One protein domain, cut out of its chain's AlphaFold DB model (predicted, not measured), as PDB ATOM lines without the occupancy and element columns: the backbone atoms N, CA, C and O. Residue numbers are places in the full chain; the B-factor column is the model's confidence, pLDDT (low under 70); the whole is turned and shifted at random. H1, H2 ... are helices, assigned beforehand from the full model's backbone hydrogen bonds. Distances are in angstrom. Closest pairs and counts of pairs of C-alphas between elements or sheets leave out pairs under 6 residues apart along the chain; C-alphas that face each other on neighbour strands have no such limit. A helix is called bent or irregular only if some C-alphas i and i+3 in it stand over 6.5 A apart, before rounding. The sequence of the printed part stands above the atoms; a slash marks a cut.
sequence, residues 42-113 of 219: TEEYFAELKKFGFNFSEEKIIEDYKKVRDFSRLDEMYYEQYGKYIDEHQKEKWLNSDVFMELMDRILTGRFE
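What this domain is: This is residues 42 to 113 of the 219 residues of an uncharacterized protein of Erysipelotrichaceae bacterium (UniProt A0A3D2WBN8). A helical hairpin of the long, kinked H3 and the shorter H4 makes the main body, and H2 packs across one end of it, against the first residues of H3 and the later part of H4. H1 sits more loosely, near H4 and clear of H3. The printed part has 72 residues with four named helices, in the order H1, H2, H3, H4, and no named strand; the class is all helix. The whole is compact, with a radius of gyration of the C-alphas of 11.7 A, yet elongated in outline, with spans of 36 by 22 by 18 A.

How they stand to each other: The longest helix, H3, residues 71 to 89, has a kink of 47 degrees near residue 78, and it is irregular, with C-alphas 81 and 84 standing 7.1 A apart. H4, residues 97 to 109, touches H3 and forms a helical hairpin with it. The two run opposite ways at a shallow tilt of 30 degrees, and their closest C-alphas, those of Gly 83 and Ser 97, are 4.5 A apart. H2, residues 58 to 68, touches H4 about perpendicular to it, at 78 degrees; H4 touches H2 with residues 104 to 108 alone, and the closest C-alphas of the two, those of Ile 62 and Leu 108, are 6.7 A apart. H2 and H3 touch only at the corner by their link, H3 with residues 71 to 74 alone; their closest C-alphas are those of Tyr 65 and Leu 74, at 6.6 A. H1, residues 42 to 50, is close to H4 but not clearly touching, with the closest C-alphas, those of Thr 42 and Leu 103, 7.5 A apart. H1 and H3 are apart, and H1 and H2 are only just apart, at 8.3 A. In H1, H2 and H4 every O i to N i+4 pair is within hydrogen-bond range; in H3 it is 13 of 15.

Where its parts are: H3 runs 25.3 A from C-alpha 71 at (44.953, -28.020, 6.902) to C-alpha 89 at (45.206, -36.950, 30.526). H4 measures 18.1 A from first to last C-alpha and ends at C-alpha 109 at (43.391, -36.500, 1.895). H2 is 15.5 A long, and H1 is 12.3 A long, beginning at C-alpha 42 at (38.018, -44.676, 12.774).

The domain as a whole: The two C-alphas farthest apart, those of Lys 91 and Glu 113, are 36.8 A apart. The printed part has no cut. The link from H2 to H3 is tight, and those from H1 to H2 and from H3 to H4 are short. The mean pLDDT of the printed part is 86.7, and residues 91 to 92, between H3 and H4, are under 70.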
ATOM      1  N   THR A  42      38.312 -46.103  12.534       83.00
ATOM      2  CA  THR A  42      38.018 -44.676  12.774       83.00
ATOM      3  C   THR A  42      36.837 -44.489  13.738       83.00
ATOM      4  O   THR A  42      36.873 -43.636  14.622       83.00
ATOM      5  N   GLU A  43      35.794 -45.307  13.597       85.25
ATOM      6  CA  GLU A  43      34.577 -45.245  14.413       85.25
ATOM      7  C   GLU A  43      34.853 -45.643  15.866       85.25
ATOM      8  O   GLU A  43      34.397 -44.973  16.794       85.25
ATOM      9  N   GLU A  44      35.635 -46.705  16.066       85.44
ATOM     10  CA  GLU A  44      36.085 -47.137  17.388       85.44
ATOM     11  C   GLU A  44      36.972 -46.071  18.043       85.44
ATOM     12  O   GLU A  44      36.796 -45.768  19.223       85.44
ATOM     13  N   TYR A  45      37.864 -45.436  17.278       86.38
ATOM     14  CA  TYR A  45      38.712 -44.347  17.766       86.38
ATOM     15  C   TYR A  45      37.877 -43.153  18.257       86.38
ATOM     16  O   TYR A  45      38.066 -42.672  19.376       86.38
ATOM     17  N   PHE A  46      36.888 -42.711  17.471       87.44
ATOM     18  CA  PHE A  46      35.970 -41.648  17.895       87.44
ATOM     19  C   PHE A  46      35.116 -42.048  19.100       87.44
ATOM     20  O   PHE A  46      34.869 -41.218  19.978       87.44
ATOM     21  N   ALA A  47      34.678 -43.306  19.179       88.00
ATOM     22  CA  ALA A  47      33.932 -43.805  20.328       88.00
ATOM     23  C   ALA A  47      34.769 -43.758  21.617       88.00
ATOM     24  O   ALA A  47      34.238 -43.405  22.673       88.00
ATOM     25  N   GLU A  48      36.065 -44.060  21.538       86.38
ATOM     26  CA  GLU A  48      36.981 -43.922  22.670       86.38
ATOM     27  C   GLU A  48      37.218 -42.454  23.033       86.38
ATOM     28  O   GLU A  48      37.046 -42.100  24.199       86.38
ATOM     29  N   LEU A  49      37.485 -41.570  22.063       84.94
ATOM     30  CA  LEU A  49      37.605 -40.125  22.310       84.94
ATOM     31  C   LEU A  49      36.351 -39.543  22.989       84.94
ATOM     32  O   LEU A  49      36.450 -38.735  23.917       84.94
ATOM     33  N   LYS A  50      35.159 -40.011  22.608       87.50
ATOM     34  CA  LYS A  50      33.886 -39.572  23.195       87.50
ATOM     35  C   LYS A  50      33.779 -39.832  24.693       87.50
ATOM     36  O   LYS A  50      33.138 -39.046  25.394       87.50
ATOM     37  N   LYS A  51      34.428 -40.876  25.217       85.75
ATOM     38  CA  LYS A  51      34.463 -41.149  26.668       85.75
ATOM     39  C   LYS A  51      35.159 -40.037  27.455       85.75
ATOM     40  O   LYS A  51      34.885 -39.874  28.640       85.75
ATOM     41  N   PHE A  52      35.998 -39.247  26.790       79.38
ATOM     42  CA  PHE A  52      36.718 -38.110  27.361       79.38
ATOM     43  C   PHE A  52      36.017 -36.768  27.097       79.38
ATOM     44  O   PHE A  52      36.576 -35.716  27.375       79.38
ATOM     45  N   GLY A  53      34.776 -36.793  26.593       79.75
ATOM     46  CA  GLY A  53      33.987 -35.592  26.308       79.75
ATOM     47  C   GLY A  53      34.219 -35.002  24.916       79.75
ATOM     48  O   GLY A  53      33.630 -33.972  24.589       79.75
ATOM     49  N   PHE A  54      35.021 -35.657  24.076       82.25
ATOM     50  CA  PHE A  54      35.288 -35.209  22.713       82.25
ATOM     51  C   PHE A  54      34.211 -35.699  21.748       82.25
ATOM     52  O   PHE A  54      34.112 -36.886  21.447       82.25
ATOM     53  N   ASN A  55      33.384 -34.785  21.246       79.31
ATOM     54  CA  ASN A  55      32.333 -35.135  20.297       79.31
ATOM     55  C   ASN A  55      32.811 -34.910  18.856       79.31
ATOM     56  O   ASN A  55      32.597 -33.838  18.290       79.31
ATOM     57  N   PHE A  56      33.455 -35.927  18.286       81.62
ATOM     58  CA  PHE A  56      33.940 -35.926  16.907       81.62
ATOM     59  C   PHE A  56      33.134 -36.850  15.999       81.62
ATOM     60  O   PHE A  56      32.600 -37.871  16.428       81.62
ATOM     61  N   SER A  57      33.108 -36.493  14.720       87.56
ATOM     62  CA  SER A  57      32.762 -37.390  13.625       87.56
ATOM     63  C   SER A  57      33.585 -37.016  12.396       87.56
ATOM     64  O   SER A  57      34.094 -35.894  12.301       87.56
ATOM     65  N   GLU A  58      33.692 -37.938  11.443       90.38
ATOM     66  CA  GLU A  58      34.347 -37.671  10.162       90.38
ATOM     67  C   GLU A  58      33.696 -36.472   9.450       90.38
ATOM     68  O   GLU A  58      34.383 -35.563   8.984       90.38
ATOM     69  N   GLU A  59      32.363 -36.405   9.451       91.69
ATOM     70  CA  GLU A  59      31.601 -35.319   8.831       91.69
ATOM     71  C   GLU A  59      31.920 -33.964   9.455       91.69
ATOM     72  O   GLU A  59      31.998 -32.972   8.732       91.69
ATOM     73  N   LYS A  60      32.140 -33.912  10.775       91.38
ATOM     74  CA  LYS A  60      32.501 -32.667  11.456       91.38
ATOM     75  C   LYS A  60      33.877 -32.169  11.022       91.38
ATOM     76  O   LYS A  60      34.026 -30.979  10.763       91.38
ATOM     77  N   ILE A  61      34.854 -33.071  10.902       92.19
ATOM     78  CA  ILE A  61      36.209 -32.748  10.427       92.19
ATOM     79  C   ILE A  61      36.150 -32.210   8.993       92.19
ATOM     80  O   ILE A  61      36.717 -31.160   8.700       92.19
ATOM     81  N   ILE A  62      35.389 -32.876   8.121       93.94
ATOM     82  CA  ILE A  62      35.166 -32.444   6.735       93.94
ATOM     83  C   ILE A  62      34.472 -31.074   6.685       93.94
ATOM     84  O   ILE A  62      34.835 -30.222   5.870       93.94
ATOM     85  N   GLU A  63      33.451 -30.849   7.514       94.50
ATOM     86  CA  GLU A  63      32.718 -29.580   7.569       94.50
ATOM     87  C   GLU A  63      33.613 -28.425   8.035       94.50
ATOM     88  O   GLU A  63      33.577 -27.341   7.448       94.50
ATOM     89  N   ASP A  64      34.431 -28.653   9.059       94.25
ATOM     90  CA  ASP A  64      35.344 -27.638   9.581       94.25
ATOM     91  C   ASP A  64      36.458 -27.330   8.589       94.25
ATOM     92  O   ASP A  64      36.716 -26.155   8.318       94.25
ATOM     93  N   TYR A  65      37.026 -28.350   7.939       94.69
ATOM     94  CA  TYR A  65      37.978 -28.128   6.856       94.69
ATOM     95  C   TYR A  65      37.363 -27.309   5.717       94.69
ATOM     96  O   TYR A  65      37.976 -26.358   5.248       94.69
ATOM     97  N   LYS A  66      36.115 -27.575   5.305       92.12
ATOM     98  CA  LYS A  66      35.442 -26.770   4.261       92.12
ATOM     99  C   LYS A  66      35.315 -25.289   4.621       92.12
ATOM    100  O   LYS A  66      35.263 -24.461   3.706       92.12
ATOM    101  N   LYS A  67      35.229 -24.963   5.915       92.06
ATOM    102  CA  LYS A  67      35.149 -23.584   6.421       92.06
ATOM    103  C   LYS A  67      36.524 -22.930   6.512       92.06
ATOM    104  O   LYS A  67      36.648 -21.766   6.145       92.06
ATOM    105  N   VAL A  68      37.523 -23.658   7.008       91.69
ATOM    106  CA  VAL A  68      38.880 -23.137   7.238       91.69
ATOM    107  C   VAL A  68      39.697 -23.109   5.942       91.69
ATOM    108  O   VAL A  68      40.396 -22.134   5.689       91.69
ATOM    109  N   ARG A  69      39.555 -24.150   5.112       88.31
ATOM    110  CA  ARG A  69      40.280 -24.410   3.855       88.31
ATOM    111  C   ARG A  69      41.800 -24.358   3.984       88.31
ATOM    112  O   ARG A  69      42.484 -24.004   3.029       88.31
ATOM    113  N   ASP A  70      42.304 -24.690   5.162       91.12
ATOM    114  CA  ASP A  70      43.721 -24.692   5.491       91.12
ATOM    115  C   ASP A  70      43.975 -25.803   6.511       91.12
ATOM    116  O   ASP A  70      43.446 -25.760   7.629       91.12
ATOM    117  N   PHE A  71      44.704 -26.836   6.088       92.69
ATOM    118  CA  PHE A  71      44.953 -28.020   6.902       92.69
ATOM    119  C   PHE A  71      45.772 -27.674   8.141       92.69
ATOM    120  O   PHE A  71      45.370 -28.038   9.238       92.69
ATOM    121  N   SER A  72      46.874 -26.935   7.989       90.56
ATOM    122  CA  SER A  72      47.759 -26.577   9.104       90.56
ATOM    123  C   SER A  72      47.028 -25.767  10.169       90.56
ATOM    124  O   SER A  72      47.196 -26.007  11.361       90.56
ATOM    125  N   ARG A  73      46.150 -24.851   9.754       92.19
ATOM    126  CA  ARG A  73      45.318 -24.104  10.696       92.19
ATOM    127  C   ARG A  73      44.279 -24.987  11.387       92.19
ATOM    128  O   ARG A  73      43.996 -24.778  12.564       92.19
ATOM    129  N   LEU A  74      43.673 -25.932  10.670       93.62
ATOM    130  CA  LEU A  74      42.723 -26.872  11.267       93.62
ATOM    131  C   LEU A  74      43.417 -27.807  12.268       93.62
ATOM    132  O   LEU A  74      42.873 -28.041  13.345       93.62
ATOM    133  N   ASP A  75      44.603 -28.300  11.915       91.88
ATOM    134  CA  ASP A  75      45.482 -29.116  12.754       91.88
ATOM    135  C   ASP A  75      45.822 -28.385  14.057       91.88
ATOM    136  O   ASP A  75      45.504 -28.881  15.137       91.88
ATOM    137  N   GLU A  76      46.306 -27.142  13.972       92.81
ATOM    138  CA  GLU A  76      46.591 -26.309  15.147       92.81
ATOM    139  C   GLU A  76      45.336 -26.087  16.005       92.81
ATOM    140  O   GLU A  76      45.364 -26.274  17.223       92.81
ATOM    141  N   MET A  77      44.200 -25.746  15.384       92.44
ATOM    142  CA  MET A  77      42.934 -25.550  16.100       92.44
ATOM    143  C   MET A  77      42.524 -26.794  16.892       92.44
ATOM    144  O   MET A  77      42.092 -26.688  18.043       92.44
ATOM    145  N   TYR A  78      42.636 -27.972  16.290       90.94
ATOM    146  CA  TYR A  78      42.273 -29.227  16.929       90.94
ATOM    147  C   TYR A  78      43.312 -29.709  17.940       90.94
ATOM    148  O   TYR A  78      42.932 -30.273  18.971       90.94
ATOM    149  N   TYR A  79      44.595 -29.447  17.710       90.56
ATOM    150  CA  TYR A  79      45.639 -29.697  18.692       90.56
ATOM    151  C   TYR A  79      45.412 -28.870  19.963       90.56
ATOM    152  O   TYR A  79      45.378 -29.417  21.067       90.56
ATOM    153  N   GLU A  80      45.167 -27.569  19.807       90.38
ATOM    154  CA  GLU A  80      44.890 -26.651  20.914       90.38
ATOM    155  C   GLU A  80      43.615 -27.024  21.672       90.38
ATOM    156  O   GLU A  80      43.585 -27.011  22.903       90.38
ATOM    157  N   GLN A  81      42.552 -27.375  20.946       86.75
ATOM    158  CA  GLN A  81      41.260 -27.669  21.552       86.75
ATOM    159  C   GLN A  81      41.205 -29.057  22.208       86.75
ATOM    160  O   GLN A  81      40.499 -29.238  23.203       86.75
ATOM    161  N   TYR A  82      41.909 -30.040  21.644       85.44
ATOM    162  CA  TYR A  82      41.733 -31.448  21.996       85.44
ATOM    163  C   TYR A  82      43.056 -32.182  22.214       85.44
ATOM    164  O   TYR A  82      43.188 -32.876  23.221       85.44
ATOM    165  N   GLY A  83      44.035 -32.006  21.321       86.31
ATOM    166  CA  GLY A  83      45.338 -32.684  21.375       86.31
ATOM    167  C   GLY A  83      46.040 -32.530  22.725       86.31
ATOM    168  O   GLY A  83      46.345 -33.532  23.366       86.31
ATOM    169  N   LYS A  84      46.159 -31.295  23.227       86.00
ATOM    170  CA  LYS A  84      46.769 -31.016  24.542       86.00
ATOM    171  C   LYS A  84      46.115 -31.793  25.680       86.00
ATOM    172  O   LYS A  84      46.797 -32.386  26.508       86.00
ATOM    173  N   TYR A  85      44.782 -31.825  25.709       85.50
ATOM    174  CA  TYR A  85      44.070 -32.558  26.751       85.50
ATOM    175  C   TYR A  85      44.302 -34.066  26.630       85.50
ATOM    176  O   TYR A  85      44.492 -34.727  27.652       85.50
ATOM    177  N   ILE A  86      44.277 -34.610  25.406       84.00
ATOM    178  CA  ILE A  86      44.543 -36.029  25.151       84.00
ATOM    179  C   ILE A  86      45.937 -36.383  25.684       84.00
ATOM    180  O   ILE A  86      46.049 -37.305  26.489       84.00
ATOM    181  N   ASP A  87      46.964 -35.613  25.330       84.75
ATOM    182  CA  ASP A  87      48.345 -35.888  25.737       84.75
ATOM    183  C   ASP A  87      48.555 -35.785  27.257       84.75
ATOM    184  O   ASP A  87      49.278 -36.588  27.847       84.75
ATOM    185  N   GLU A  88      47.899 -34.825  27.916       82.00
ATOM    186  CA  GLU A  88      48.024 -34.604  29.362       82.00
ATOM    187  C   GLU A  88      47.273 -35.645  30.209       82.00
ATOM    188  O   GLU A  88      47.701 -35.974  31.320       82.00
ATOM    189  N   HIS A  89      46.138 -36.154  29.718       75.38
ATOM    190  CA  HIS A  89      45.206 -36.950  30.526       75.38
ATOM    191  C   HIS A  89      45.169 -38.435  30.141       75.38
ATOM    192  O   HIS A  89      44.601 -39.240  30.892       75.38
ATOM    193  N   GLN A  90      45.776 -38.836  29.017       71.12
ATOM    194  CA  GLN A  90      45.785 -40.232  28.580       71.12
ATOM    195  C   GLN A  90      46.947 -41.032  29.154       71.12
ATOM    196  O   GLN A  90      48.123 -40.768  28.925       71.12
ATOM    197  N   LYS A  91      46.590 -42.111  29.856       67.56
ATOM    198  CA  LYS A  91      47.548 -43.142  30.283       67.56
ATOM    199  C   LYS A  91      47.825 -44.156  29.175       67.56
ATOM    200  O   LYS A  91      48.886 -44.778  29.159       67.56
ATOM    201  N   GLU A  92      46.866 -44.349  28.270       66.62
ATOM    202  CA  GLU A  92      46.983 -45.276  27.153       66.62
ATOM    203  C   GLU A  92      47.626 -44.571  25.953       66.62
ATOM    204  O   GLU A  92      46.973 -43.816  25.244       66.62
ATOM    205  N   LYS A  93      48.905 -44.864  25.688       71.81
ATOM    206  CA  LYS A  93      49.721 -44.196  24.654       71.81
ATOM    207  C   LYS A  93      49.175 -44.257  23.218       71.81
ATOM    208  O   LYS A  93      49.748 -43.613  22.352       71.81
ATOM    209  N   TRP A  94      48.141 -45.052  22.935       79.81
ATOM    210  CA  TRP A  94      47.573 -45.190  21.588       79.81
ATOM    211  C   TRP A  94      46.464 -44.162  21.298       79.81
ATOM    212  O   TRP A  94      46.128 -43.959  20.134       79.81
ATOM    213  N   LEU A  95      45.918 -43.502  22.328       80.00
ATOM    214  CA  LEU A  95      45.063 -42.319  22.210       80.00
ATOM    215  C   LEU A  95      45.928 -41.097  22.538       80.00
ATOM    216  O   LEU A  95      46.024 -40.707  23.696       80.00
ATOM    217  N   ASN A  96      46.608 -40.548  21.537       84.25
ATOM    218  CA  ASN A  96      47.443 -39.351  21.660       84.25
ATOM    219  C   ASN A  96      47.158 -38.381  20.503       84.25
ATOM    220  O   ASN A  96      46.464 -38.757  19.547       84.25
ATOM    221  N   SER A  97      47.677 -37.154  20.595       85.31
ATOM    222  CA  SER A  97      47.517 -36.142  19.549       85.31
ATOM    223  C   SER A  97      48.006 -36.622  18.187       85.31
ATOM    224  O   SER A  97      47.301 -36.431  17.205       85.31
ATOM    225  N   ASP A  98      49.159 -37.290  18.117       84.75
ATOM    226  CA  ASP A  98      49.775 -37.710  16.853       84.75
ATOM    227  C   ASP A  98      48.864 -38.665  16.076       84.75
ATOM    228  O   ASP A  98      48.660 -38.520  14.873       84.75
ATOM    229  N   VAL A  99      48.256 -39.628  16.773       85.00
ATOM    230  CA  VAL A  99      47.311 -40.584  16.179       85.00
ATOM    231  C   VAL A  99      46.050 -39.863  15.699       85.00
ATOM    232  O   VAL A  99      45.474 -40.234  14.676       85.00
ATOM    233  N   PHE A 100      45.614 -38.833  16.426       86.38
ATOM    234  CA  PHE A 100      44.466 -38.031  16.027       86.38
ATOM    235  C   PHE A 100      44.770 -37.161  14.795       86.38
ATOM    236  O   PHE A 100      43.934 -37.087  13.893       86.38
ATOM    237  N   MET A 101      45.969 -36.586  14.696       86.81
ATOM    238  CA  MET A 101      46.380 -35.814  13.517       86.81
ATOM    239  C   MET A 101      46.567 -36.709  12.288       86.81
ATOM    240  O   MET A 101      46.095 -36.369  11.206       86.81
ATOM    241  N   GLU A 102      47.120 -37.915  12.448       86.69
ATOM    242  CA  GLU A 102      47.141 -38.917  11.369       86.69
ATOM    243  C   GLU A 102      45.730 -39.309  10.904       86.69
ATOM    244  O   GLU A 102      45.497 -39.570   9.721       86.69
ATOM    245  N   LEU A 103      44.762 -39.360  11.824       86.81
ATOM    246  CA  LEU A 103      43.374 -39.628  11.467       86.81
ATOM    247  C   LEU A 103      42.787 -38.488  10.626       86.81
ATOM    248  O   LEU A 103      42.094 -38.764   9.644       86.81
ATOM    249  N   MET A 104      43.055 -37.232  10.990       89.50
ATOM    250  CA  MET A 104      42.639 -36.075  10.194       89.50
ATOM    251  C   MET A 104      43.256 -36.095   8.804       89.50
ATOM    252  O   MET A 104      42.528 -35.908   7.831       89.50
ATOM    253  N   ASP A 105      44.562 -36.343   8.721       88.44
ATOM    254  CA  ASP A 105      45.287 -36.462   7.460       88.44
ATOM    255  C   ASP A 105      44.615 -37.497   6.550       88.44
ATOM    256  O   ASP A 105      44.146 -37.162   5.461       88.44
ATOM    257  N   ARG A 106      44.406 -38.722   7.050       87.50
ATOM    258  CA  ARG A 106      43.730 -39.796   6.303       87.50
ATOM    259  C   ARG A 106      42.315 -39.424   5.855       87.50
ATOM    260  O   ARG A 106      41.905 -39.774   4.749       87.50
ATOM    261  N   ILE A 107      41.537 -38.774   6.723       89.88
ATOM    262  CA  ILE A 107      40.164 -38.365   6.400       89.88
ATOM    263  C   ILE A 107      40.175 -37.300   5.307       89.88
ATOM    264  O   ILE A 107      39.402 -37.394   4.359       89.88
ATOM    265  N   LEU A 108      41.010 -36.273   5.435       92.00
ATOM    266  CA  LEU A 108      40.952 -35.119   4.549       92.00
ATOM    267  C   LEU A 108      41.594 -35.416   3.190       92.00
ATOM    268  O   LEU A 108      40.979 -35.125   2.163       92.00
ATOM    269  N   THR A 109      42.745 -36.089   3.157       87.00
ATOM    270  CA  THR A 109      43.391 -36.500   1.895       87.00
ATOM    271  C   THR A 109      42.531 -37.472   1.083       87.00
ATOM    272  O   THR A 109      42.530 -37.422  -0.142       87.00
ATOM    273  N   GLY A 110      41.718 -38.311   1.738       86.88
ATOM    274  CA  GLY A 110      40.783 -39.220   1.065       86.88
ATOM    275  C   GLY A 110      39.481 -38.574   0.568       86.88
ATOM    276  O   GLY A 110      38.650 -39.261  -0.033       86.88
ATOM    277  N   ARG A 111      39.243 -37.287   0.858       90.12
ATOM    278  CA  ARG A 111      37.947 -36.617   0.624       90.12
ATOM    279  C   ARG A 111      38.031 -35.356  -0.225       90.12
ATOM    280  O   ARG A 111      36.987 -34.900  -0.693       90.12
ATOM    281  N   PHE A 112      39.222 -34.798  -0.413       91.12
ATOM    282  CA  PHE A 112      39.426 -33.564  -1.159       91.12
ATOM    283  C   PHE A 112      40.470 -33.755  -2.254       91.12
ATOM    284  O   PHE A 112      41.550 -34.279  -2.007       91.12
ATOM    285  N   GLU A 113      40.155 -33.282  -3.458       92.25
ATOM    286  CA  GLU A 113      41.125 -33.231  -4.549       92.25
ATOM    287  C   GLU A 113      42.072 -32.039  -4.346       92.25
ATOM    288  O   GLU A 113      41.657 -30.921  -4.006       92.25
TER     289      GLU A 113